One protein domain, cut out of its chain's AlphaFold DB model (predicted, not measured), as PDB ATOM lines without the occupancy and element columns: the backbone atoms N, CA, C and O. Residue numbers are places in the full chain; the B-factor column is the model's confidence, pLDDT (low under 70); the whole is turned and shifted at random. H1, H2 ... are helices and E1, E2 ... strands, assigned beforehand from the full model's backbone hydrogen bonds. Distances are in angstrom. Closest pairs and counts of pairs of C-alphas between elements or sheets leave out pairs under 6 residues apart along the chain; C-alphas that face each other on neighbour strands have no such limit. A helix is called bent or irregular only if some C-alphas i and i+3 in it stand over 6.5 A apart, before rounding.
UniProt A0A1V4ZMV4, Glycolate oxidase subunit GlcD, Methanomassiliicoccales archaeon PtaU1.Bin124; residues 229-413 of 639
ATOM      1  N   PRO A 229      -1.339 -10.025  44.708       90.94
ATOM      2  CA  PRO A 229      -1.642 -10.371  43.333       90.94
ATOM      3  C   PRO A 229      -1.761  -9.119  42.467       90.94
ATOM      4  O   PRO A 229      -2.366  -8.131  42.872       90.94
ATOM      5  N   HIS A 230      -1.240  -9.208  41.250       92.81
ATOM      6  CA  HIS A 230      -1.378  -8.212  40.193       92.81
ATOM      7  C   HIS A 230      -2.115  -8.834  39.011       92.81
ATOM      8  O   HIS A 230      -1.896 -10.004  38.695       92.81
ATOM      9  N   LEU A 231      -2.973  -8.056  38.353       95.88
ATOM     10  CA  LEU A 231      -3.656  -8.451  37.125       95.88
ATOM     11  C   LEU A 231      -3.371  -7.406  36.052       95.88
ATOM     12  O   LEU A 231      -3.770  -6.253  36.190       95.88
ATOM     13  N   PHE A 232      -2.709  -7.819  34.977       97.00
ATOM     14  CA  PHE A 232      -2.493  -7.000  33.788       97.00
ATOM     15  C   PHE A 232      -3.382  -7.497  32.659       97.00
ATOM     16  O   PHE A 232      -3.479  -8.702  32.456       97.00
ATOM     17  N   VAL A 233      -4.012  -6.590  31.917       98.19
ATOM     18  CA  VAL A 233      -4.850  -6.911  30.752       98.19
ATOM     19  C   VAL A 233      -4.285  -6.276  29.487       98.19
ATOM     20  O   VAL A 233      -3.722  -5.177  29.536       98.19
ATOM     21  N   PHE A 234      -4.445  -6.967  28.361       98.50
ATOM     22  CA  PHE A 234      -3.851  -6.632  27.065       98.50
ATOM     23  C   PHE A 234      -4.898  -6.677  25.957       98.50
ATOM     24  O   PHE A 234      -5.945  -7.293  26.121       98.50
ATOM     25  N   SER A 235      -4.626  -6.045  24.815       97.69
ATOM     26  CA  SER A 235      -5.579  -6.050  23.693       97.69
ATOM     27  C   SER A 235      -5.529  -7.351  22.890       97.69
ATOM     28  O   SER A 235      -6.500  -7.688  22.218       97.69
ATOM     29  N   THR A 236      -4.406  -8.075  22.933       97.00
ATOM     30  CA  THR A 236      -4.230  -9.341  22.212       97.00
ATOM     31  C   THR A 236      -3.531 -10.393  23.069       97.00
ATOM     32  O   THR A 236      -2.769 -10.079  23.986       97.00
ATOM     33  N   THR A 237      -3.764 -11.664  22.734       96.00
ATOM     34  CA  THR A 237      -3.090 -12.814  23.352       96.00
ATOM     35  C   THR A 237      -1.572 -12.719  23.205       96.00
ATOM     36  O   THR A 237      -0.849 -12.955  24.170       96.00
ATOM     37  N   ASP A 238      -1.086 -12.303  22.031       96.50
ATOM     38  CA  ASP A 238       0.350 -12.173  21.764       96.50
ATOM     39  C   ASP A 238       1.012 -11.150  22.693       96.50
ATOM     40  O   ASP A 238       2.056 -11.451  23.262       96.50
ATOM     41  N   GLN A 239       0.378  -9.991  22.911       97.81
ATOM     42  CA  GLN A 239       0.876  -8.964  23.833       97.81
ATOM     43  C   GLN A 239       0.957  -9.473  25.277       97.81
ATOM     44  O   GLN A 239       1.946  -9.216  25.965       97.81
ATOM     45  N   ALA A 240      -0.071 -10.198  25.734       97.81
ATOM     46  CA  ALA A 240      -0.093 -10.773  27.076       97.81
ATOM     47  C   ALA A 240       1.027 -11.804  27.266       97.81
ATOM     48  O   ALA A 240       1.734 -11.770  28.274       97.81
ATOM     49  N   ILE A 241       1.208 -12.701  26.289       96.94
ATOM     50  CA  ILE A 241       2.257 -13.722  26.331       96.94
ATOM     51  C   ILE A 241       3.644 -13.078  26.258       96.94
ATOM     52  O   ILE A 241       4.497 -13.433  27.063       96.94
ATOM     53  N   ASP A 242       3.867 -12.108  25.365       96.88
ATOM     54  CA  ASP A 242       5.154 -11.406  25.256       96.88
ATOM     55  C   ASP A 242       5.542 -10.703  26.553       96.88
ATOM     56  O   ASP A 242       6.676 -10.824  27.008       96.88
ATOM     57  N   PHE A 243       4.590 -10.020  27.190       96.00
ATOM     58  CA  PHE A 243       4.824  -9.421  28.497       96.00
ATOM     59  C   PHE A 243       5.197 -10.473  29.551       96.00
ATOM     60  O   PHE A 243       6.139 -10.267  30.315       96.00
ATOM     61  N   ALA A 244       4.474 -11.593  29.605       95.25
ATOM     62  CA  ALA A 244       4.733 -12.643  30.582       95.25
ATOM     63  C   ALA A 244       6.099 -13.320  30.371       95.25
ATOM     64  O   ALA A 244       6.812 -13.563  31.345       95.25
ATOM     65  N   GLU A 245       6.488 -13.582  29.120       94.44
ATOM     66  CA  GLU A 245       7.808 -14.119  28.766       94.44
ATOM     67  C   GLU A 245       8.933 -13.127  29.083       94.44
ATOM     68  O   GLU A 245       9.949 -13.515  29.663       94.44
ATOM     69  N   GLU A 246       8.732 -11.838  28.794       93.38
ATOM     70  CA  GLU A 246       9.687 -10.790  29.157       93.38
ATOM     71  C   GLU A 246       9.882 -10.760  30.677       93.38
ATOM     72  O   GLU A 246      11.012 -10.882  31.154       93.38
ATOM     73  N   VAL A 247       8.799 -10.711  31.465       91.50
ATOM     74  CA  VAL A 247       8.911 -10.749  32.931       91.50
ATOM     75  C   VAL A 247       9.625 -12.016  33.401       91.50
ATOM     76  O   VAL A 247      10.511 -11.920  34.254       91.50
ATOM     77  N   ALA A 248       9.291 -13.176  32.834       90.31
ATOM     78  CA  ALA A 248       9.910 -14.451  33.185       90.31
ATOM     79  C   ALA A 248      11.429 -14.489  32.926       90.31
ATOM     80  O   ALA A 248      12.122 -15.316  33.522       90.31
ATOM     81  N   SER A 249      11.942 -13.608  32.063       87.12
ATOM     82  CA  SER A 249      13.369 -13.465  31.749       87.12
ATOM     83  C   SER A 249      14.082 -12.339  32.513       87.12
ATOM     84  O   SER A 249      15.309 -12.263  32.489       87.12
ATOM     85  N   THR A 250      13.336 -11.480  33.212       82.88
ATOM     86  CA  THR A 250      13.882 -10.371  34.011       82.88
ATOM     87  C   THR A 250      14.216 -10.783  35.450       82.88
ATOM     88  O   THR A 250      13.735 -11.794  35.964       82.88
ATOM     89  N   GLU A 251      14.958  -9.934  36.166       76.38
ATOM     90  CA  GLU A 251      15.222 -10.099  37.606       76.38
ATOM     91  C   GLU A 251      13.976  -9.919  38.496       76.38
ATOM     92  O   GLU A 251      14.028 -10.197  39.692       76.38
ATOM     93  N   ILE A 252      12.839  -9.482  37.937       74.12
ATOM     94  CA  ILE A 252      11.586  -9.251  38.678       74.12
ATOM     95  C   ILE A 252      10.979 -10.569  39.217       74.12
ATOM     96  O   ILE A 252      10.117 -10.526  40.091       74.12
ATOM     97  N   TYR A 253      11.451 -11.721  38.724       78.00
ATOM     98  CA  TYR A 253      11.171 -13.105  39.142       78.00
ATOM     99  C   TYR A 253      10.014 -13.310  40.155       78.00
ATOM    100  O   TYR A 253      10.241 -13.435  41.363       78.00
ATOM    101  N   PRO A 254       8.757 -13.350  39.664       88.44
ATOM    102  CA  PRO A 254       7.567 -13.594  40.480       88.44
ATOM    103  C   PRO A 254       7.535 -14.984  41.129       88.44
ATOM    104  O   PRO A 254       8.239 -15.901  40.715       88.44
ATOM    105  N   ASP A 255       6.646 -15.164  42.108       88.94
ATOM    106  CA  ASP A 255       6.299 -16.483  42.644       88.94
ATOM    107  C   ASP A 255       5.447 -17.296  41.655       88.94
ATOM    108  O   ASP A 255       5.646 -18.502  41.501       88.94
ATOM    109  N   ASP A 256       4.517 -16.629  40.968       92.50
ATOM    110  CA  ASP A 256       3.641 -17.248  39.974       92.50
ATOM    111  C   ASP A 256       3.366 -16.289  38.813       92.50
ATOM    112  O   ASP A 256       3.299 -15.069  39.006       92.50
ATOM    113  N   ILE A 257       3.193 -16.856  37.620       95.31
ATOM    114  CA  ILE A 257       2.755 -16.153  36.410       95.31
ATOM    115  C   ILE A 257       1.712 -17.043  35.740       95.31
ATOM    116  O   ILE A 257       2.002 -18.185  35.367       95.31
ATOM    117  N   VAL A 258       0.497 -16.522  35.592       97.00
ATOM    118  CA  VAL A 258      -0.630 -17.258  35.023       97.00
ATOM    119  C   VAL A 258      -1.279 -16.436  33.923       97.00
ATOM    120  O   VAL A 258      -1.750 -15.324  34.156       97.00
ATOM    121  N   TYR A 259      -1.327 -16.995  32.722       97.81
ATOM    122  CA  TYR A 259      -2.088 -16.433  31.615       97.81
ATOM    123  C   TYR A 259      -3.548 -16.873  31.702       97.81
ATOM    124  O   TYR A 259      -3.813 -18.065  31.837       97.81
ATOM    125  N   TYR A 260      -4.480 -15.929  31.579       97.56
ATOM    126  CA  TYR A 260      -5.922 -16.140  31.468       97.56
ATOM    127  C   TYR A 260      -6.429 -15.606  30.130       97.56
ATOM    128  O   TYR A 260      -6.226 -14.442  29.787       97.56
ATOM    129  N   HIS A 261      -7.122 -16.462  29.383       96.06
ATOM    130  CA  HIS A 261      -7.773 -16.078  28.133       96.06
ATOM    131  C   HIS A 261      -9.019 -15.218  28.384       96.06
ATOM    132  O   HIS A 261      -9.683 -15.350  29.414       96.06
ATOM    133  N   GLU A 262      -9.356 -14.352  27.428       95.50
ATOM    134  CA  GLU A 262     -10.483 -13.409  27.502       95.50
ATOM    135  C   GLU A 262     -11.820 -14.079  27.855       95.50
ATOM    136  O   GLU A 262     -12.578 -13.566  28.684       95.50
ATOM    137  N   ALA A 263     -12.077 -15.274  27.308       94.94
ATOM    138  CA  ALA A 263     -13.311 -16.005  27.553       94.94
ATOM    139  C   ALA A 263     -13.449 -16.383  29.031       94.94
ATOM    140  O   ALA A 263     -14.559 -16.373  29.562       94.94
ATOM    141  N   LYS A 264     -12.340 -16.647  29.739       95.31
ATOM    142  CA  LYS A 264     -12.363 -16.946  31.178       95.31
ATOM    143  C   LYS A 264     -12.974 -15.791  31.968       95.31
ATOM    144  O   LYS A 264     -13.845 -16.019  32.807       95.31
ATOM    145  N   PHE A 265     -12.580 -14.555  31.668       96.31
ATOM    146  CA  PHE A 265     -13.145 -13.368  32.311       96.31
ATOM    147  C   PHE A 265     -14.615 -13.153  31.948       96.31
ATOM    148  O   PHE A 265     -15.414 -12.854  32.836       96.31
ATOM    149  N   GLY A 266     -15.001 -13.390  30.689       95.44
ATOM    150  CA  GLY A 266     -16.405 -13.342  30.270       95.44
ATOM    151  C   GLY A 266     -17.276 -14.346  31.031       95.44
ATOM    152  O   GLY A 266     -18.342 -14.004  31.544       95.44
ATOM    153  N   HIS A 267     -16.796 -15.577  31.208       94.19
ATOM    154  CA  HIS A 267     -17.496 -16.596  31.990       94.19
ATOM    155  C   HIS A 267     -17.548 -16.252  33.486       94.19
ATOM    156  O   HIS A 267     -18.584 -16.454  34.121       94.19
ATOM    157  N   LEU A 268     -16.480 -15.680  34.054       94.12
ATOM    158  CA  LEU A 268     -16.498 -15.185  35.433       94.12
ATOM    159  C   LEU A 268     -17.527 -14.063  35.616       94.12
ATOM    160  O   LEU A 268     -18.285 -14.097  36.582       94.12
ATOM    161  N   ASN A 269     -17.622 -13.118  34.676       95.88
ATOM    162  CA  ASN A 269     -18.647 -12.071  34.695       95.88
ATOM    163  C   ASN A 269     -20.068 -12.657  34.671       95.88
ATOM    164  O   ASN A 269     -20.917 -12.222  35.451       95.88
ATOM    165  N   LYS A 270     -20.318 -13.672  33.825       94.62
ATOM    166  CA  LYS A 270     -21.605 -14.394  33.773       94.62
ATOM    167  C   LYS A 270     -21.939 -15.029  35.128       94.62
ATOM    168  O   LYS A 270     -23.035 -14.828  35.638       94.62
ATOM    169  N   ILE A 271     -20.983 -15.730  35.744       91.56
ATOM    170  CA  ILE A 271     -21.161 -16.384  37.054       91.56
ATOM    171  C   ILE A 271     -21.404 -15.365  38.175       91.56
ATOM    172  O   ILE A 271     -22.185 -15.618  39.087       91.56
ATOM    173  N   LEU A 272     -20.738 -14.210  38.121       91.75
ATOM    174  CA  LEU A 272     -20.903 -13.136  39.103       91.75
ATOM    175  C   LEU A 272     -22.189 -12.320  38.892       91.75
ATOM    176  O   LEU A 272     -22.522 -11.500  39.749       91.75
ATOM    177  N   GLY A 273     -22.881 -12.492  37.760       94.44
ATOM    178  CA  GLY A 273     -24.072 -11.720  37.394       94.44
ATOM    179  C   GLY A 273     -23.799 -10.238  37.107       94.44
ATOM    180  O   GLY A 273     -24.733  -9.444  37.032       94.44
ATOM    181  N   LYS A 274     -22.529  -9.836  36.973       94.88
ATOM    182  CA  LYS A 274     -22.114  -8.450  36.712       94.88
ATOM    183  C   LYS A 274     -20.754  -8.404  36.016       94.88
ATOM    184  O   LYS A 274     -19.916  -9.281  36.209       94.88
ATOM    185  N   LYS A 275     -20.512  -7.344  35.242       95.31
ATOM    186  CA  LYS A 275     -19.234  -7.105  34.552       95.31
ATOM    187  C   LYS A 275     -18.184  -6.576  35.535       95.31
ATOM    188  O   LYS A 275     -18.119  -5.376  35.775       95.31
ATOM    189  N   VAL A 276     -17.400  -7.475  36.133       96.38
ATOM    190  CA  VAL A 276     -16.282  -7.137  37.037       96.38
ATOM    191  C   VAL A 276     -14.972  -7.037  36.264       96.38
ATOM    192  O   VAL A 276     -14.222  -6.070  36.412       96.38
ATOM    193  N   PHE A 277     -14.700  -8.044  35.440       97.19
ATOM    194  CA  PHE A 277     -13.485  -8.157  34.652       97.19
ATOM    195  C   PHE A 277     -13.688  -7.584  33.258       97.19
ATOM    196  O   PHE A 277     -14.774  -7.678  32.682       97.19
ATOM    197  N   VAL A 278     -12.620  -7.029  32.697       95.75
ATOM    198  CA  VAL A 278     -12.575  -6.730  31.268       95.75
ATOM    199  C   VAL A 278     -12.327  -8.036  30.521       95.75
ATOM    200  O   VAL A 278     -11.457  -8.816  30.902       95.75
ATOM    201  N   GLU A 279     -13.124  -8.296  29.490       96.44
ATOM    202  CA  GLU A 279     -13.049  -9.510  28.671       96.44
ATOM    203  C   GLU A 279     -11.898  -9.367  27.675       96.44
ATOM    204  O   GLU A 279     -12.081  -9.030  26.509       96.44
ATOM    205  N   SER A 280     -10.678  -9.511  28.181       97.00
ATOM    206  CA  SER A 280      -9.443  -9.379  27.411       97.00
ATOM    207  C   SER A 280      -8.372 -10.317  27.970       97.00
ATOM    208  O   SER A 280      -8.456 -10.685  29.145       97.00
ATOM    209  N   PRO A 281      -7.369 -10.720  27.172       98.00
ATOM    210  CA  PRO A 281      -6.270 -11.551  27.651       98.00
ATOM    211  C   PRO A 281      -5.574 -10.916  28.856       98.00
ATOM    212  O   PRO A 281      -5.260  -9.721  28.845       98.00
ATOM    213  N   GLY A 282      -5.342 -11.709  29.901       97.81
ATOM    214  CA  GLY A 282      -4.815 -11.217  31.167       97.81
ATOM    215  C   GLY A 282      -3.687 -12.064  31.731       97.81
ATOM    216  O   GLY A 282      -3.631 -13.270  31.515       97.81
ATOM    217  N   ILE A 283      -2.799 -11.421  32.482       97.69
ATOM    218  CA  ILE A 283      -1.695 -12.042  33.210       97.69
ATOM    219  C   ILE A 283      -1.891 -11.775  34.701       97.69
ATOM    220  O   ILE A 283      -1.885 -10.620  35.134       97.69
ATOM    221  N   VAL A 284      -2.074 -12.844  35.474       95.56
ATOM    222  CA  VAL A 284      -2.113 -12.812  36.939       95.56
ATOM    223  C   VAL A 284      -0.738 -13.183  37.474       95.56
ATOM    224  O   VAL A 284      -0.164 -14.191  37.065       95.56
ATOM    225  N   MET A 285      -0.208 -12.381  38.392       92.56
ATOM    226  CA  MET A 285       1.115 -12.597  38.978       92.56
ATOM    227  C   MET A 285       1.100 -12.373  40.478       92.56
ATOM    228  O   MET A 285       0.385 -11.503  40.968       92.56
ATOM    229  N   THR A 286       1.949 -13.097  41.202       88.56
ATOM    230  CA  THR A 286       2.186 -12.868  42.634       88.56
ATOM    231  C   THR A 286       3.668 -12.806  42.945       88.56
ATOM    232  O   THR A 286       4.453 -13.502  42.312       88.56
ATOM    233  N   GLY A 287       4.055 -12.030  43.957       75.12
ATOM    234  CA  GLY A 287       5.407 -12.060  44.512       75.12
ATOM    235  C   GLY A 287       5.534 -11.232  45.791       75.12
ATOM    236  O   GLY A 287       4.721 -10.345  46.050       75.12
ATOM    237  N   TRP A 288       6.548 -11.535  46.605       58.09
ATOM    238  CA  TRP A 288       6.790 -10.871  47.899       58.09
ATOM    239  C   TRP A 288       7.414  -9.470  47.783       58.09
ATOM    240  O   TRP A 288       7.206  -8.623  48.647       58.09
ATOM    241  N   ASN A 289       8.173  -9.216  46.719       57.69
ATOM    242  CA  ASN A 289       8.885  -7.954  46.516       57.69
ATOM    243  C   ASN A 289       8.941  -7.594  45.028       57.69
ATOM    244  O   ASN A 289       9.982  -7.187  44.515       57.69
ATOM    245  N   LEU A 290       7.827  -7.803  44.318       65.25
ATOM    246  CA  LEU A 290       7.699  -7.277  42.964       65.25
ATOM    247  C   LEU A 290       7.983  -5.768  43.050       65.25
ATOM    248  O   LEU A 290       7.380  -5.110  43.905       65.25
ATOM    249  N   PRO A 291       8.932  -5.224  42.260       56.53
ATOM    250  CA  PRO A 291       9.371  -3.845  42.400       56.53
ATOM    251  C   PRO A 291       8.138  -2.955  42.417       56.53
ATOM    252  O   PRO A 291       7.298  -3.110  41.525       56.53
ATOM    253  N   GLN A 292       8.022  -2.095  43.448       55.69
ATOM    254  CA  GLN A 292       6.861  -1.223  43.686       55.69
ATOM    255  C   GLN A 292       6.279  -0.804  42.343       55.69
ATOM    256  O   GLN A 292       7.024  -0.219  41.557       55.69
ATOM    257  N   GLY A 293       5.019  -1.174  42.072       60.06
ATOM    258  CA  GLY A 293       4.497  -1.571  40.751       60.06
ATOM    259  C   GLY A 293       4.799  -0.713  39.512       60.06
ATOM    260  O   GLY A 293       4.452  -1.106  38.412       60.06
ATOM    261  N   ASN A 294       5.474   0.425  39.619       73.06
ATOM    262  CA  ASN A 294       5.942   1.272  38.530       73.06
ATOM    263  C   ASN A 294       6.819   0.544  37.504       73.06
ATOM    264  O   ASN A 294       6.654   0.819  36.318       73.06
ATOM    265  N   ALA A 295       7.715  -0.367  37.904       82.06
ATOM    266  CA  ALA A 295       8.546  -1.101  36.941       82.06
ATOM    267  C   ALA A 295       7.705  -2.078  36.104       82.06
ATOM    268  O   ALA A 295       7.722  -1.996  34.877       82.06
ATOM    269  N   LEU A 296       6.891  -2.915  36.759       85.50
ATOM    270  CA  LEU A 296       5.962  -3.835  36.094       85.50
ATOM    271  C   LEU A 296       4.907  -3.096  35.266       85.50
ATOM    272  O   LEU A 296       4.696  -3.446  34.114       85.50
ATOM    273  N   ARG A 297       4.307  -2.022  35.793       88.50
ATOM    274  CA  ARG A 297       3.380  -1.155  35.047       88.50
ATOM    275  C   ARG A 297       4.040  -0.525  33.828       88.50
ATOM    276  O   ARG A 297       3.409  -0.380  32.788       88.50
ATOM    277  N   SER A 298       5.296  -0.099  33.942       89.56
ATOM    278  CA  SER A 298       6.027   0.475  32.807       89.56
ATOM    279  C   SER A 298       6.367  -0.588  31.774       89.56
ATOM    280  O   SER A 298       6.238  -0.315  30.586       89.56
ATOM    281  N   LEU A 299       6.728  -1.796  32.209       91.38
ATOM    282  CA  LEU A 299       6.939  -2.928  31.319       91.38
ATOM    283  C   LEU A 299       5.640  -3.335  30.617       91.38
ATOM    284  O   LEU A 299       5.616  -3.379  29.395       91.38
ATOM    285  N   ALA A 300       4.541  -3.510  31.352       93.81
ATOM    286  CA  ALA A 300       3.226  -3.813  30.793       93.81
ATOM    287  C   ALA A 300       2.816  -2.770  29.743       93.81
ATOM    288  O   ALA A 300       2.427  -3.140  28.638       93.81
ATOM    289  N   ARG A 301       3.016  -1.472  30.024       95.38
ATOM    290  CA  ARG A 301       2.746  -0.386  29.065       95.38
ATOM    291  C   ARG A 301       3.560  -0.495  27.772       95.38
ATOM    292  O   ARG A 301       3.020  -0.164  26.722       95.38
ATOM    293  N   LYS A 302       4.810  -0.981  27.811       96.00
ATOM    294  CA  LYS A 302       5.611  -1.219  26.589       96.00
ATOM    295  C   LYS A 302       4.966  -2.254  25.663       96.00
ATOM    296  O   LYS A 302       5.106  -2.139  24.453       96.00
ATOM    297  N   PHE A 303       4.226  -3.210  26.223       96.94
ATOM    298  CA  PHE A 303       3.464  -4.219  25.479       96.94
ATOM    299  C   PHE A 303       1.987  -3.831  25.274       96.94
ATOM    300  O   PHE A 303       1.187  -4.653  24.840       96.94
ATOM    301  N   GLY A 304       1.598  -2.587  25.582       96.62
ATOM    302  CA  GLY A 304       0.213  -2.116  25.456       96.62
ATOM    303  C   GLY A 304      -0.731  -2.607  26.560       96.62
ATOM    304  O   GLY A 304      -1.947  -2.462  26.437       96.62
ATOM    305  N   GLY A 305      -0.189  -3.184  27.631       96.94
ATOM    306  CA  GLY A 305      -0.944  -3.644  28.787       96.94
ATOM    307  C   GLY A 305      -1.200  -2.556  29.820       96.94
ATOM    308  O   GLY A 305      -0.459  -1.574  29.942       96.94
ATOM    309  N   ARG A 306      -2.236  -2.774  30.627       95.50
ATOM    310  CA  ARG A 306      -2.547  -1.960  31.808       95.50
ATOM    311  C   ARG A 306      -2.865  -2.845  33.003       95.50
ATOM    312  O   ARG A 306      -3.383  -3.944  32.843       95.50
ATOM    313  N   GLU A 307      -2.555  -2.348  34.189       95.00
ATOM    314  CA  GLU A 307      -2.895  -3.010  35.446       95.00
ATOM    315  C   GLU A 307      -4.364  -2.744  35.812       95.00
ATOM    316  O   GLU A 307      -4.885  -1.651  35.573       95.00
ATOM    317  N   GLU A 308      -5.032  -3.754  36.357       95.94
ATOM    318  CA  GLU A 308      -6.376  -3.675  36.928       95.94
ATOM    319  C   GLU A 308      -6.338  -3.363  38.431       95.94
ATOM    320  O   GLU A 308      -5.301  -3.436  39.083       95.94
ATOM    321  N   GLU A 309      -7.498  -3.029  38.989       94.00
ATOM    322  CA  GLU A 309      -7.658  -2.728  40.414       94.00
ATOM    323  C   GLU A 309      -7.327  -3.947  41.303       94.00
ATOM    324  O   GLU A 309      -7.714  -5.079  40.996       94.00
ATOM    325  N   ASP A 310      -6.691  -3.708  42.456       91.25
ATOM    326  CA  ASP A 310      -6.198  -4.747  43.379       91.25
ATOM    327  C   ASP A 310      -7.257  -5.791  43.773       91.25
ATOM    328  O   ASP A 310      -6.955  -6.981  43.917       91.25
ATOM    329  N   TYR A 311      -8.523  -5.387  43.939       93.56
ATOM    330  CA  TYR A 311      -9.588  -6.330  44.295       93.56
ATOM    331  C   TYR A 311      -9.916  -7.292  43.144       93.56
ATOM    332  O   TYR A 311     -10.272  -8.443  43.404       93.56
ATOM    333  N   LYS A 312      -9.772  -6.865  41.880       95.62
ATOM    334  CA  LYS A 312      -9.946  -7.742  40.713       95.62
ATOM    335  C   LYS A 312      -8.788  -8.719  40.611       95.62
ATOM    336  O   LYS A 312      -9.026  -9.902  40.389       95.62
ATOM    337  N   ALA A 313      -7.561  -8.252  40.842       93.94
ATOM    338  CA  ALA A 313      -6.389  -9.120  40.910       93.94
ATOM    339  C   ALA A 313      -6.533 -10.171  42.022       93.94
ATOM    340  O   ALA A 313      -6.319 -11.359  41.791       93.94
ATOM    341  N   SER A 314      -6.998  -9.752  43.202       92.81
ATOM    342  CA  SER A 314      -7.270 -10.641  44.336       92.81
ATOM    343  C   SER A 314      -8.363 -11.663  44.031       92.81
ATOM    344  O   SER A 314      -8.214 -12.840  44.355       92.81
ATOM    345  N   LEU A 315      -9.443 -11.238  43.367       92.88
ATOM    346  CA  LEU A 315     -10.514 -12.134  42.944       92.88
ATOM    347  C   LEU A 315     -10.010 -13.145  41.907       92.88
ATOM    348  O   LEU A 315     -10.185 -14.342  42.110       92.88
ATOM    349  N   ALA A 316      -9.332 -12.693  40.847       93.81
ATOM    350  CA  ALA A 316      -8.762 -13.563  39.818       93.81
ATOM    351  C   ALA A 316      -7.772 -14.577  40.412       93.81
ATOM    352  O   ALA A 316      -7.848 -15.765  40.106       93.81
ATOM    353  N   TRP A 317      -6.902 -14.131  41.321       92.56
ATOM    354  CA  TRP A 317      -5.980 -15.004  42.041       92.56
ATOM    355  C   TRP A 317      -6.711 -16.041  42.895       92.56
ATOM    356  O   TRP A 317      -6.316 -17.207  42.928       92.56
ATOM    357  N   ASN A 318      -7.796 -15.664  43.573       90.31
ATOM    358  CA  ASN A 318      -8.600 -16.599  44.354       90.31
ATOM    359  C   ASN A 318      -9.238 -17.699  43.483       90.31
ATOM    360  O   ASN A 318      -9.274 -18.857  43.899       90.31
ATOM    361  N   GLU A 319      -9.684 -17.377  42.263       89.06
ATOM    362  CA  GLU A 319     -10.329 -18.342  41.356       89.06
ATOM    363  C   GLU A 319      -9.409 -19.499  40.916       89.06
ATOM    364  O   GLU A 319      -9.914 -20.538  40.485       89.06
ATOM    365  N   ARG A 320      -8.081 -19.399  41.097       90.06
ATOM    366  CA  ARG A 320      -7.116 -20.457  40.727       90.06
ATOM    367  C   ARG A 320      -7.374 -21.818  41.387       90.06
ATOM    368  O   ARG A 320      -6.946 -22.840  40.864       90.06
ATOM    369  N   PHE A 321      -8.069 -21.849  42.528       90.56
ATOM    370  CA  PHE A 321      -8.435 -23.090  43.228       90.56
ATOM    371  C   PHE A 321      -9.880 -23.549  42.978       90.56
ATOM    372  O   PHE A 321     -10.328 -24.536  43.567       90.56
ATOM    373  N   PHE A 322     -10.611 -22.864  42.092       89.75
ATOM    374  CA  PHE A 322     -12.007 -23.166  41.761       89.75
ATOM    375  C   PHE A 322     -12.230 -23.426  40.259       89.75
ATOM    376  O   PHE A 322     -13.207 -22.928  39.693       89.75
ATOM    377  N   PRO A 323     -11.390 -24.238  39.583       87.25
ATOM    378  CA  PRO A 323     -11.499 -24.433  38.136       87.25
ATOM    379  C   PRO A 323     -12.830 -25.077  37.711       87.25
ATOM    380  O   PRO A 323     -13.272 -24.898  36.583       87.25
ATOM    381  N   MET A 324     -13.520 -25.808  38.595       89.56
ATOM    382  CA  MET A 324     -14.801 -26.451  38.268       89.56
ATOM    383  C   MET A 324     -16.010 -25.525  38.419       89.56
ATOM    384  O   MET A 324     -17.132 -25.944  38.128       89.56
ATOM    385  N   LYS A 325     -15.812 -24.275  38.855       88.88
ATOM    386  CA  LYS A 325     -16.888 -23.286  39.019       88.88
ATOM    387  C   LYS A 325     -17.597 -22.960  37.711       88.88
ATOM    388  O   LYS A 325     -18.791 -22.681  37.713       88.88
ATOM    389  N   PHE A 326     -16.901 -23.096  36.586       89.38
ATOM    390  CA  PHE A 326     -17.473 -22.906  35.256       89.38
ATOM    391  C   PHE A 326     -18.595 -23.899  34.918       89.38
ATOM    392  O   PHE A 326     -19.455 -23.570  34.107       89.38
ATOM    393  N   ARG A 327     -18.702 -25.037  35.623       87.19
ATOM    394  CA  ARG A 327     -19.867 -25.942  35.526       87.19
ATOM    395  C   ARG A 327     -21.186 -25.322  36.009       87.19
ATOM    396  O   ARG A 327     -22.231 -25.935  35.861       87.19
ATOM    397  N   LEU A 328     -21.171 -24.112  36.570       85.50
ATOM    398  CA  LEU A 328     -22.392 -23.327  36.786       85.50
ATOM    399  C   LEU A 328     -23.062 -22.887  35.481       85.50
ATOM    400  O   LEU A 328     -24.242 -22.560  35.478       85.50
ATOM    401  N   LEU A 329     -22.312 -22.869  34.381       85.62
ATOM    402  CA  LEU A 329     -22.789 -22.416  33.078       85.62
ATOM    403  C   LEU A 329     -23.296 -23.567  32.199       85.62
ATOM    404  O   LEU A 329     -23.840 -23.322  31.128       85.62
ATOM    405  N   GLY A 330     -23.147 -24.816  32.647       82.06
ATOM    406  CA  GLY A 330     -23.701 -25.977  31.964       82.06
ATOM    407  C   GLY A 330     -23.411 -27.296  32.685       82.06
ATOM    408  O   GLY A 330     -22.489 -27.385  33.497       82.06
ATOM    409  N   PRO A 331     -24.182 -28.354  32.387       75.94
ATOM    410  CA  PRO A 331     -24.162 -29.600  33.152       75.94
ATOM    411  C   PRO A 331     -22.911 -30.464  32.911       75.94
ATOM    412  O   PRO A 331     -22.799 -31.539  33.497       75.94
ATOM    413  N   GLY A 332     -21.964 -30.023  32.079       83.56
ATOM    414  CA  GLY A 332     -20.721 -30.718  31.766       83.56
ATOM    415  C   GLY A 332     -19.575 -29.764  31.428       83.56
ATOM    416  O   GLY A 332     -19.766 -28.588  31.133       83.56
ATOM    417  N   MET A 333     -18.356 -30.292  31.480       88.38
ATOM    418  CA  MET A 333     -17.144 -29.590  31.060       88.38
ATOM    419  C   MET A 333     -16.122 -30.624  30.598       88.38
ATOM    420  O   MET A 333     -15.976 -31.664  31.243       88.38
ATOM    421  N   LEU A 334     -15.432 -30.337  29.500       89.19
ATOM    422  CA  LEU A 334     -14.328 -31.139  28.975       89.19
ATOM    423  C   LEU A 334     -13.110 -30.247  28.786       89.19
ATOM    424  O   LEU A 334     -13.246 -29.028  28.684       89.19
ATOM    425  N   GLY A 335     -11.925 -30.849  28.750       89.94
ATOM    426  CA  GLY A 335     -10.705 -30.097  28.520       89.94
ATOM    427  C   GLY A 335      -9.549 -30.906  27.950       89.94
ATOM    428  O   GLY A 335      -9.591 -32.138  27.858       89.94
ATOM    429  N   SER A 336      -8.537 -30.138  27.566       92.75
ATOM    430  CA  SER A 336      -7.246 -30.510  27.012       92.75
ATOM    431  C   SER A 336      -6.148 -29.898  27.867       92.75
ATOM    432  O   SER A 336      -6.134 -28.684  28.056       92.75
ATOM    433  N   GLU A 337      -5.253 -30.729  28.401       93.81
ATOM    434  CA  GLU A 337      -4.166 -30.281  29.278       93.81
ATOM    435  C   GLU A 337      -2.805 -30.742  28.747       93.81
ATOM    436  O   GLU A 337      -2.568 -31.936  28.527       93.81
ATOM    437  N   ALA A 338      -1.910 -29.780  28.532       95.31
ATOM    438  CA  ALA A 338      -0.645 -29.994  27.852       95.31
ATOM    439  C   ALA A 338       0.511 -29.233  28.508       95.31
ATOM    440  O   ALA A 338       0.337 -28.128  29.012       95.31
ATOM    441  N   ILE A 339       1.708 -29.810  28.443       95.62
ATOM    442  CA  ILE A 339       2.971 -29.122  28.704       95.62
ATOM    443  C   ILE A 339       3.523 -28.615  27.374       95.62
ATOM    444  O   ILE A 339       3.682 -29.387  26.427       95.62
ATOM    445  N   VAL A 340       3.815 -27.320  27.302       96.81
ATOM    446  CA  VAL A 340       4.282 -26.645  26.089       96.81
ATOM    447  C   VAL A 340       5.634 -25.975  26.352       96.81
ATOM    448  O   VAL A 340       5.744 -25.204  27.308       96.81
ATOM    449  N   PRO A 341       6.671 -26.220  25.534       95.69
ATOM    450  CA  PRO A 341       7.919 -25.460  25.611       95.69
ATOM    451  C   PRO A 341       7.699 -23.974  25.281       95.69
ATOM    452  O   PRO A 341       6.898 -23.657  24.400       95.69
ATOM    453  N   LYS A 342       8.439 -23.059  25.924       94.50
ATOM    454  CA  LYS A 342       8.289 -21.597  25.748       94.50
ATOM    455  C   LYS A 342       8.258 -21.147  24.284       94.50
ATOM    456  O   LYS A 342       7.397 -20.358  23.911       94.50
ATOM    457  N   ASP A 343       9.131 -21.704  23.443       94.56
ATOM    458  CA  ASP A 343       9.301 -21.272  22.049       94.56
ATOM    459  C   ASP A 343       8.092 -21.656  21.178       94.56
ATOM    460  O   ASP A 343       7.871 -21.094  20.109       94.56
ATOM    461  N   HIS A 344       7.272 -22.579  21.677       96.19
ATOM    462  CA  HIS A 344       6.071 -23.096  21.036       96.19
ATOM    463  C   HIS A 344       4.777 -22.578  21.684       96.19
ATOM    464  O   HIS A 344       3.682 -22.834  21.181       96.19
ATOM    465  N   PHE A 345       4.875 -21.831  22.789       96.56
ATOM    466  CA  PHE A 345       3.727 -21.487  23.625       96.56
ATOM    467  C   PHE A 345       2.647 -20.699  22.872       96.56
ATOM    468  O   PHE A 345       1.483 -21.105  22.863       96.56
ATOM    469  N   LYS A 346       3.024 -19.619  22.177       95.94
ATOM    470  CA  LYS A 346       2.074 -18.818  21.385       95.94
ATOM    471  C   LYS A 346       1.383 -19.638  20.301       95.94
ATOM    472  O   LYS A 346       0.170 -19.540  20.127       95.94
ATOM    473  N   ALA A 347       2.163 -20.441  19.576       96.88
ATOM    474  CA  ALA A 347       1.659 -21.249  18.477       96.88
ATOM    475  C   ALA A 347       0.642 -22.280  18.985       96.88
ATOM    476  O   ALA A 347      -0.470 -22.344  18.462       96.88
ATOM    477  N   ALA A 348       0.955 -22.980  20.080       97.00
ATOM    478  CA  ALA A 348       0.055 -23.953  20.693       97.00
ATOM    479  C   ALA A 348      -1.250 -23.323  21.212       97.00
ATOM    480  O   ALA A 348      -2.328 -23.855  20.945       97.00
ATOM    481  N   VAL A 349      -1.188 -22.176  21.909       96.88
ATOM    482  CA  VAL A 349      -2.394 -21.463  22.388       96.88
ATOM    483  C   VAL A 349      -3.277 -21.043  21.213       96.88
ATOM    484  O   VAL A 349      -4.484 -21.286  21.225       96.88
ATOM    485  N   LYS A 350      -2.679 -20.477  20.159       96.12
ATOM    486  CA  LYS A 350      -3.401 -20.074  18.948       96.12
ATOM    487  C   LYS A 350      -4.006 -21.269  18.213       96.12
ATOM    488  O   LYS A 350      -5.135 -21.176  17.727       96.12
ATOM    489  N   ALA A 351      -3.284 -22.386  18.131       94.94
ATOM    490  CA  ALA A 351      -3.759 -23.615  17.508       94.94
ATOM    491  C   ALA A 351      -4.954 -24.205  18.275       94.94
ATOM    492  O   ALA A 351      -5.965 -24.554  17.660       94.94
ATOM    493  N   ALA A 352      -4.883 -24.243  19.611       95.19
ATOM    494  CA  ALA A 352      -5.985 -24.679  20.466       95.19
ATOM    495  C   ALA A 352      -7.224 -23.788  20.302       95.19
ATOM    496  O   ALA A 352      -8.323 -24.297  20.080       95.19
ATOM    497  N   GLU A 353      -7.044 -22.466  20.352       94.69
ATOM    498  CA  GLU A 353      -8.123 -21.492  20.191       94.69
ATOM    499  C   GLU A 353      -8.796 -21.596  18.822       94.69
ATOM    500  O   GLU A 353     -10.021 -21.692  18.730       94.69
ATOM    501  N   THR A 354      -7.992 -21.610  17.758       92.25
ATOM    502  CA  THR A 354      -8.487 -21.696  16.380       92.25
ATOM    503  C   THR A 354      -9.280 -22.984  16.188       92.25
ATOM    504  O   THR A 354     -10.395 -22.953  15.672       92.25
ATOM    505  N   THR A 355      -8.744 -24.109  16.664       90.50
ATOM    506  CA  THR A 355      -9.398 -25.418  16.558       90.50
ATOM    507  C   THR A 355     -10.711 -25.446  17.337       90.50
ATOM    508  O   THR A 355     -11.728 -25.878  16.799       90.50
ATOM    509  N   ALA A 356     -10.735 -24.940  18.573       90.31
ATOM    510  CA  ALA A 356     -11.954 -24.882  19.378       90.31
ATOM    511  C   ALA A 356     -13.049 -24.040  18.701       90.31
ATOM    512  O   ALA A 356     -14.166 -24.529  18.510       90.31
ATOM    513  N   ARG A 357     -12.712 -22.820  18.253       88.38
ATOM    514  CA  ARG A 357     -13.664 -21.921  17.579       88.38
ATOM    515  C   ARG A 357     -14.190 -22.518  16.268       88.38
ATOM    516  O   ARG A 357     -15.377 -22.385  15.982       88.38
ATOM    517  N   LEU A 358     -13.354 -23.229  15.503       83.81
ATOM    518  CA  LEU A 358     -13.775 -23.932  14.279       83.81
ATOM    519  C   LEU A 358     -14.824 -25.023  14.540       83.81
ATOM    520  O   LEU A 358     -15.676 -25.264  13.687       83.81
ATOM    521  N   TYR A 359     -14.800 -25.651  15.718       82.06
ATOM    522  CA  TYR A 359     -15.809 -26.626  16.138       82.06
ATOM    523  C   TYR A 359     -17.015 -26.006  16.857       82.06
ATOM    524  O   TYR A 359     -17.844 -26.747  17.393       82.06
ATOM    525  N   GLY A 360     -17.131 -24.674  16.859       83.25
ATOM    526  CA  GLY A 360     -18.210 -23.953  17.534       83.25
ATOM    527  C   GLY A 360     -18.106 -23.984  19.060       83.25
ATOM    528  O   GLY A 360     -19.109 -23.785  19.739       83.25
ATOM    529  N   LEU A 361     -16.918 -24.265  19.602       87.56
ATOM    530  CA  LEU A 361     -16.652 -24.253  21.036       87.56
ATOM    531  C   LEU A 361     -16.053 -22.902  21.439       87.56
ATOM    532  O   LEU A 361     -15.219 -22.345  20.726       87.56
ATOM    533  N   GLU A 362     -16.448 -22.397  22.606       90.31
ATOM    534  CA  GLU A 362     -15.832 -21.225  23.231       90.31
ATOM    535  C   GLU A 362     -14.729 -21.710  24.194       90.31
ATOM    536  O   GLU A 362     -15.052 -22.248  25.256       90.31
ATOM    537  N   PRO A 363     -13.434 -21.606  23.828       92.81
ATOM    538  CA  PRO A 363     -12.354 -22.123  24.657       92.81
ATOM    539  C   PRO A 363     -12.120 -21.215  25.863       92.81
ATOM    540  O   PRO A 363     -11.883 -20.020  25.723       92.81
ATOM    541  N   ILE A 364     -12.112 -21.802  27.051       94.38
ATOM    542  CA  ILE A 364     -11.654 -21.185  28.289       94.38
ATOM    543  C   ILE A 364     -10.248 -21.717  28.543       94.38
ATOM    544  O   ILE A 364     -10.065 -22.905  28.805       94.38
ATOM    545  N   MET A 365      -9.244 -20.847  28.439       95.19
ATOM    546  CA  MET A 365      -7.851 -21.250  28.615       95.19
ATOM    547  C   MET A 365      -7.199 -20.554  29.801       95.19
ATOM    548  O   MET A 365      -7.403 -19.362  30.046       95.19
ATOM    549  N   GLU A 366      -6.357 -21.308  30.490       96.00
ATOM    550  CA  GLU A 366      -5.367 -20.778  31.411       96.00
ATOM    551  C   GLU A 366      -4.026 -21.476  31.222       96.00
ATOM    552  O   GLU A 366      -3.972 -22.621  30.770       96.00
ATOM    553  N   SER A 367      -2.939 -20.781  31.541       97.25
ATOM    554  CA  SER A 367      -1.607 -21.362  31.455       97.25
ATOM    555  C   SER A 367      -0.730 -20.957  32.625       97.25
ATOM    556  O   SER A 367      -0.531 -19.766  32.856       97.25
ATOM    557  N   HIS A 368      -0.168 -21.944  33.320       97.00
ATOM    558  CA  HIS A 368       0.795 -21.737  34.399       97.00
ATOM    559  C   HIS A 368       2.217 -21.777  33.852       97.00
ATOM    560  O   HIS A 368       2.601 -22.711  33.142       97.00
ATOM    561  N   PHE A 369       3.013 -20.772  34.196       96.81
ATOM    562  CA  PHE A 369       4.426 -20.757  33.855       96.81
ATOM    563  C   PHE A 369       5.189 -21.696  34.789       96.81
ATOM    564  O   PHE A 369       4.918 -21.774  35.986       96.81
ATOM    565  N   VAL A 370       6.161 -22.416  34.237       95.94
ATOM    566  CA  VAL A 370       6.959 -23.405  34.960       95.94
ATOM    567  C   VAL A 370       8.427 -23.020  34.882       95.94
ATOM    568  O   VAL A 370       8.918 -22.529  33.854       95.94
ATOM    569  N   LYS A 371       9.144 -23.253  35.983       91.75
ATOM    570  CA  LYS A 371      10.596 -23.113  36.031       91.75
ATOM    571  C   LYS A 371      11.246 -23.906  34.894       91.75
ATOM    572  O   LYS A 371      10.899 -25.057  34.664       91.75
ATOM    573  N   GLY A 372      12.207 -23.300  34.200       86.94
ATOM    574  CA  GLY A 372      12.918 -23.958  33.096       86.94
ATOM    575  C   GLY A 372      12.291 -23.761  31.712       86.94
ATOM    576  O   GLY A 372      12.854 -24.239  30.735       86.94
ATOM    577  N   GLY A 373      11.194 -23.000  31.600       92.38
ATOM    578  CA  GLY A 373      10.662 -22.561  30.304       92.38
ATOM    579  C   GLY A 373       9.488 -23.379  29.773       92.38
ATOM    580  O   GLY A 373       9.082 -23.167  28.639       92.38
ATOM    581  N   GLU A 374       8.917 -24.285  30.559       95.44
ATOM    582  CA  GLU A 374       7.684 -24.989  30.187       95.44
ATOM    583  C   GLU A 374       6.436 -24.209  30.620       95.44
ATOM    584  O   GLU A 374       6.482 -23.378  31.532       95.44
ATOM    585  N   ARG A 375       5.305 -24.468  29.965       96.62
ATOM    586  CA  ARG A 375       3.997 -23.878  30.258       96.62
ATOM    587  C   ARG A 375       2.967 -24.994  30.372       96.62
ATOM    588  O   ARG A 375       2.830 -25.788  29.446       96.62
ATOM    589  N   LEU A 376       2.256 -25.066  31.491       97.06
ATOM    590  CA  LEU A 376       1.109 -25.957  31.632       97.06
ATOM    591  C   LEU A 376      -0.118 -25.242  31.083       97.06
ATOM    592  O   LEU A 376      -0.637 -24.352  31.748       97.06
ATOM    593  N   VAL A 377      -0.567 -25.637  29.896       97.25
ATOM    594  CA  VAL A 377      -1.747 -25.093  29.225       97.25
ATOM    595  C   VAL A 377      -2.941 -25.984  29.504       97.25
ATOM    596  O   VAL A 377      -2.930 -27.173  29.187       97.25
ATOM    597  N   LEU A 378      -3.996 -25.386  30.042       95.44
ATOM    598  CA  LEU A 378      -5.277 -26.023  30.266       95.44
ATOM    599  C   LEU A 378      -6.338 -25.294  29.429       95.44
ATOM    600  O   LEU A 378      -6.597 -24.111  29.636       95.44
ATOM    601  N   CYS A 379      -6.950 -26.005  28.485       95.19
ATOM    602  CA  CYS A 379      -8.008 -25.514  27.603       95.19
ATOM    603  C   CYS A 379      -9.285 -26.321  27.843       95.19
ATOM    604  O   CYS A 379      -9.314 -27.514  27.564       95.19
ATOM    605  N   TYR A 380     -10.338 -25.698  28.362       92.94
ATOM    606  CA  TYR A 380     -11.623 -26.341  28.648       92.94
ATOM    607  C   TYR A 380     -12.788 -25.569  28.053       92.94
ATOM    608  O   TYR A 380     -12.672 -24.408  27.689       92.94
ATOM    609  N   TYR A 381     -13.931 -26.231  27.947       92.06
ATOM    610  CA  TYR A 381     -15.165 -25.644  27.443       92.06
ATOM    611  C   TYR A 381     -16.365 -26.349  28.072       92.06
ATOM    612  O   TYR A 381     -16.286 -27.494  28.535       92.06
ATOM    613  N   ILE A 382     -17.486 -25.636  28.114       89.88
ATOM    614  CA  ILE A 382     -18.746 -26.155  28.642       89.88
ATOM    615  C   ILE A 382     -19.348 -27.144  27.642       89.88
ATOM    616  O   ILE A 382     -19.322 -26.920  26.436       89.88
ATOM    617  N   THR A 383     -19.890 -28.245  28.153       86.75
ATOM    618  CA  THR A 383     -20.596 -29.268  27.368       86.75
ATOM    619  C   THR A 383     -21.828 -29.746  28.139       86.75
ATOM    620  O   THR A 383     -22.083 -29.319  29.268       86.75
ATOM    621  N   ASP A 384     -22.595 -30.655  27.546       80.94
ATOM    622  CA  ASP A 384     -23.759 -31.271  28.161       80.94
ATOM    623  C   ASP A 384     -23.636 -32.798  28.189       80.94
ATOM    624  O   ASP A 384     -23.986 -33.501  27.243       80.94
ATOM    625  N   GLN A 385     -23.169 -33.313  29.327       78.50
ATOM    626  CA  GLN A 385     -23.008 -34.748  29.570       78.50
ATOM    627  C   GLN A 385     -24.342 -35.505  29.715       78.50
ATOM    628  O   GLN A 385     -24.336 -36.735  29.738       78.50
ATOM    629  N   THR A 386     -25.481 -34.807  29.816       75.19
ATOM    630  CA  THR A 386     -26.809 -35.446  29.809       75.19
ATOM    631  C   THR A 386     -27.218 -35.866  28.395       75.19
ATOM    632  O   THR A 386     -27.977 -36.818  28.215       75.19
ATOM    633  N   ARG A 387     -26.638 -35.230  27.369       79.50
ATOM    634  CA  ARG A 387     -26.856 -35.539  25.955       79.50
ATOM    635  C   ARG A 387     -25.694 -36.360  25.411       79.50
ATOM    636  O   ARG A 387     -24.727 -35.838  24.860       79.50
ATOM    637  N   LEU A 388     -25.804 -37.680  25.544       76.31
ATOM    638  CA  LEU A 388     -24.713 -38.609  25.238       76.31
ATOM    639  C   LEU A 388     -24.109 -38.414  23.835       76.31
ATOM    640  O   LEU A 388     -22.892 -38.393  23.701       76.31
ATOM    641  N   ALA A 389     -24.928 -38.248  22.793       75.94
ATOM    642  CA  ALA A 389     -24.427 -38.118  21.424       75.94
ATOM    643  C   ALA A 389     -23.580 -36.849  21.211       75.94
ATOM    644  O   ALA A 389     -22.495 -36.930  20.637       75.94
ATOM    645  N   SER A 390     -24.033 -35.689  21.703       77.81
ATOM    646  CA  SER A 390     -23.264 -34.441  21.605       77.81
ATOM    647  C   SER A 390     -22.025 -34.475  22.492       77.81
ATOM    648  O   SER A 390     -20.945 -34.129  22.027       77.81
ATOM    649  N   TYR A 391     -22.146 -34.989  23.720       82.12
ATOM    650  CA  TYR A 391     -21.014 -35.144  24.636       82.12
ATOM    651  C   TYR A 391     -19.897 -36.013  24.041       82.12
ATOM    652  O   TYR A 391     -18.714 -35.715  24.178       82.12
ATOM    653  N   MET A 392     -20.266 -37.080  23.329       80.88
ATOM    654  CA  MET A 392     -19.320 -37.939  22.616       80.88
ATOM    655  C   MET A 392     -18.581 -37.202  21.497       80.88
ATOM    656  O   MET A 392     -17.377 -37.393  21.330       80.88
ATOM    657  N   MET A 393     -19.280 -36.352  20.741       80.88
ATOM    658  CA  MET A 393     -18.655 -35.515  19.715       80.88
ATOM    659  C   MET A 393     -17.722 -34.473  20.336       80.88
ATOM    660  O   MET A 393     -16.622 -34.264  19.829       80.88
ATOM    661  N   ASP A 394     -18.117 -33.879  21.459       83.88
ATOM    662  CA  ASP A 394     -17.284 -32.954  22.224       83.88
ATOM    663  C   ASP A 394     -16.018 -33.635  22.753       83.88
ATOM    664  O   ASP A 394     -14.923 -33.107  22.585       83.88
ATOM    665  N   ALA A 395     -16.111 -34.866  23.260       84.69
ATOM    666  CA  ALA A 395     -14.932 -35.636  23.657       84.69
ATOM    667  C   ALA A 395     -13.933 -35.824  22.495       84.69
ATOM    668  O   ALA A 395     -12.724 -35.684  22.693       84.69
ATOM    669  N   VAL A 396     -14.420 -36.071  21.272       83.69
ATOM    670  CA  VAL A 396     -13.569 -36.134  20.068       83.69
ATOM    671  C   VAL A 396     -12.960 -34.766  19.748       83.69
ATOM    672  O   VAL A 396     -11.760 -34.689  19.490       83.69
ATOM    673  N   ARG A 397     -13.741 -33.681  19.815       86.94
ATOM    674  CA  ARG A 397     -13.244 -32.305  19.624       86.94
ATOM    675  C   ARG A 397     -12.134 -31.963  20.624       86.94
ATOM    676  O   ARG A 397     -11.142 -31.361  20.226       86.94
ATOM    677  N   SER A 398     -12.231 -32.431  21.871       89.38
ATOM    678  CA  SER A 398     -11.158 -32.311  22.872       89.38
ATOM    679  C   SER A 398      -9.839 -32.922  22.382       89.38
ATOM    680  O   SER A 398      -8.786 -32.287  22.447       89.38
ATOM    681  N   LEU A 399      -9.892 -34.135  21.820       89.19
ATOM    682  CA  LEU A 399      -8.710 -34.801  21.259       89.19
ATOM    683  C   LEU A 399      -8.150 -34.056  20.039       89.19
ATOM    684  O   LEU A 399      -6.937 -34.034  19.845       89.19
ATOM    685  N   LEU A 400      -8.995 -33.419  19.230       89.62
ATOM    686  CA  LEU A 400      -8.547 -32.610  18.090       89.62
ATOM    687  C   LEU A 400      -7.855 -31.320  18.550       89.62
ATOM    688  O   LEU A 400      -6.784 -31.002  18.040       89.62
ATOM    689  N   ILE A 401      -8.380 -30.646  19.579       92.06
ATOM    690  CA  ILE A 401      -7.711 -29.502  20.226       92.06
ATOM    691  C   ILE A 401      -6.344 -29.926  20.781       92.06
ATOM    692  O   ILE A 401      -5.348 -29.236  20.580       92.06
ATOM    693  N   MET A 402      -6.272 -31.090  21.436       93.25
ATOM    694  CA  MET A 402      -5.004 -31.631  21.932       93.25
ATOM    695  C   MET A 402      -4.030 -31.958  20.789       93.25
ATOM    696  O   MET A 402      -2.846 -31.651  20.888       93.25
ATOM    697  N   THR A 403      -4.526 -32.518  19.680       91.94
ATOM    698  CA  THR A 403      -3.725 -32.799  18.474       91.94
ATOM    699  C   THR A 403      -3.129 -31.513  17.908       91.94
ATOM    700  O   THR A 403      -1.940 -31.487  17.613       91.94
ATOM    701  N   ALA A 404      -3.917 -30.437  17.833       92.81
ATOM    702  CA  ALA A 404      -3.445 -29.138  17.365       92.81
ATOM    703  C   ALA A 404      -2.308 -28.584  18.241       92.81
ATOM    704  O   ALA A 404      -1.319 -28.094  17.712       92.81
ATOM    705  N   MET A 405      -2.394 -28.716  19.570       95.00
ATOM    706  CA  MET A 405      -1.290 -28.318  20.456       95.00
ATOM    707  C   MET A 405      -0.051 -29.207  20.280       95.00
ATOM    708  O   MET A 405       1.070 -28.703  20.263       95.00
ATOM    709  N   VAL A 406      -0.229 -30.526  20.151       93.12
ATOM    710  CA  VAL A 406       0.881 -31.482  19.962       93.12
ATOM    711  C   VAL A 406       1.607 -31.248  18.639       93.12
ATOM    712  O   VAL A 406       2.829 -31.370  18.582       93.12
ATOM    713  N   ASP A 407       0.881 -30.883  17.583       92.44
ATOM    714  CA  ASP A 407       1.468 -30.551  16.282       92.44
ATOM    715  C   ASP A 407       2.339 -29.286  16.348       92.44
ATOM    716  O   ASP A 407       3.319 -29.185  15.611       92.44
ATOM    717  N   GLU A 408       2.063 -28.397  17.305       94.75
ATOM    718  CA  GLU A 408       2.897 -27.239  17.638       94.75
ATOM    719  C   GLU A 408       4.010 -27.555  18.649       94.75
ATOM    720  O   GLU A 408       4.687 -26.643  19.098       94.75
ATOM    721  N   GLY A 409       4.243 -28.818  19.021       92.56
ATOM    722  CA  GLY A 409       5.336 -29.220  19.921       92.56
ATOM    723  C   GLY A 409       4.946 -29.401  21.393       92.56
ATOM    724  O   GLY A 409       5.825 -29.595  22.237       92.56
ATOM    725  N   ALA A 410       3.653 -29.364  21.723       94.44
ATOM    726  CA  ALA A 410       3.172 -29.690  23.063       94.44
ATOM    727  C   ALA A 410       3.227 -31.197  23.371       94.44
ATOM    728  O   ALA A 410       3.257 -32.051  22.483       94.44
ATOM    729  N   LYS A 411       3.148 -31.526  24.661       92.69
ATOM    730  CA  LYS A 411       3.046 -32.892  25.189       92.69
ATOM    731  C   LYS A 411       1.849 -33.000  26.119       92.69
ATOM    732  O   LYS A 411       1.497 -32.037  26.790       92.69
ATOM    733  N   ALA A 412       1.229 -34.173  26.200       91.19
ATOM    734  CA  ALA A 412       0.190 -34.421  27.200       91.19
ATOM    735  C   ALA A 412       0.765 -34.303  28.618       91.19
ATOM    736  O   ALA A 412       1.797 -34.904  28.902       91.19
ATOM    737  N   TYR A 413       0.095 -33.557  29.502       89.88
ATOM    738  CA  TYR A 413       0.552 -33.403  30.886       89.88
ATOM    739  C   TYR A 413       0.356 -34.689  31.706       89.88
ATOM    740  O   TYR A 413       1.317 -35.258  32.218       89.88
TER     741      TYR A 413
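AT A GLANCE: This is residues 229 to 413 of the 639 residues of the protein "Glycolate oxidase subunit GlcD" of Methanomassiliicoccales archaeon PtaU1.Bin124 (UniProt A0A1V4ZMV4). One twisted sheet of six strands makes the middle of three layers, with H1, H3, H6 and H7 on one face and H4 and H5 on the other. H1 covers E3 and E2, H6 and H7 run side by side along the E6 and E4 end, H4 crosses the E1 end, and H2 sits beside the strands by E5. The 185 printed residues hold seven named helices and six named strands, in the order E1 H1 E2 H2 E3 H3 H4 H5 E4 H6 E5 E6 H7, a mixed class. The sheet's order is E1, E3, E2, E5, E6, E4, antiparallel throughout. The whole is compact, with a radius of gyration of the C-alphas of 16.3 A and spans of 53 by 38 by 25 A.

IN THESE COORDINATES: E1, residues 229 to 233, begins at C-alpha 229 (-1.642, -10.371, 43.333). H1 is residues 237 to 249, 18.5 A long; E2 is 256 to 260; H2 is 262 to 272; E3 is 282 to 287; H3 is 294 to 302; H4 is 310 to 319. H5, residues 323 to 329, is only just irregular, with C-alphas 323 and 326 6.8 A apart. E4, residues 332 to 341, is 29.8 A long. H6, residues 342 to 358, is 25.0 A long and irregular, with C-alphas 343 and 346 7.7 A apart. E5 is 364 to 369; E6, residues 374 to 383, is 28.7 A long. H7, residues 388 to 407, is 28.8 A long and ends at C-alpha 407 (1.468, -30.551, 16.282).

HOW THE PARTS SIT: Within hydrogen-bond range are N 230 and O 285 for E1 and E3 at 2.8 A, N 258 and O 284 for E3 and E2 at 2.8 A, N 259 and O 367 for E2 and E5 at 2.9 A, N 366 and O 378 for the hairpin E5 and E6 at 2.9 A, and N 336 and O 379 for E6 and E4 at 2.7 A. E1, H1, E2 and E4, H6, E5 are split strand-helix-strand units, two same-way strands with another between them, each with a right-handed crossover. H6 and H7 touch, Ala 348 and Met 405 having the closest C-alphas at 4.6 A, at a shallow tilt of 30 degrees, opposite ways. H2 touches H5, with C-alphas 271 and 328 closest at 7.1 A. Every O i to N i+4 pair is within range in H1, H2, H3, H4 and H7; H6 has 11 of 13, and H5 has 0 of 3 but 3 of 4 O i to N i+3 pairs.

THE WHOLE: The C-alphas of Gln 292 and Ala 389, the two farthest apart, are 53.3 A from each other. The printed part has no cut and no long link. Its mean pLDDT is 90.5; residues 288 to 293 are under 70.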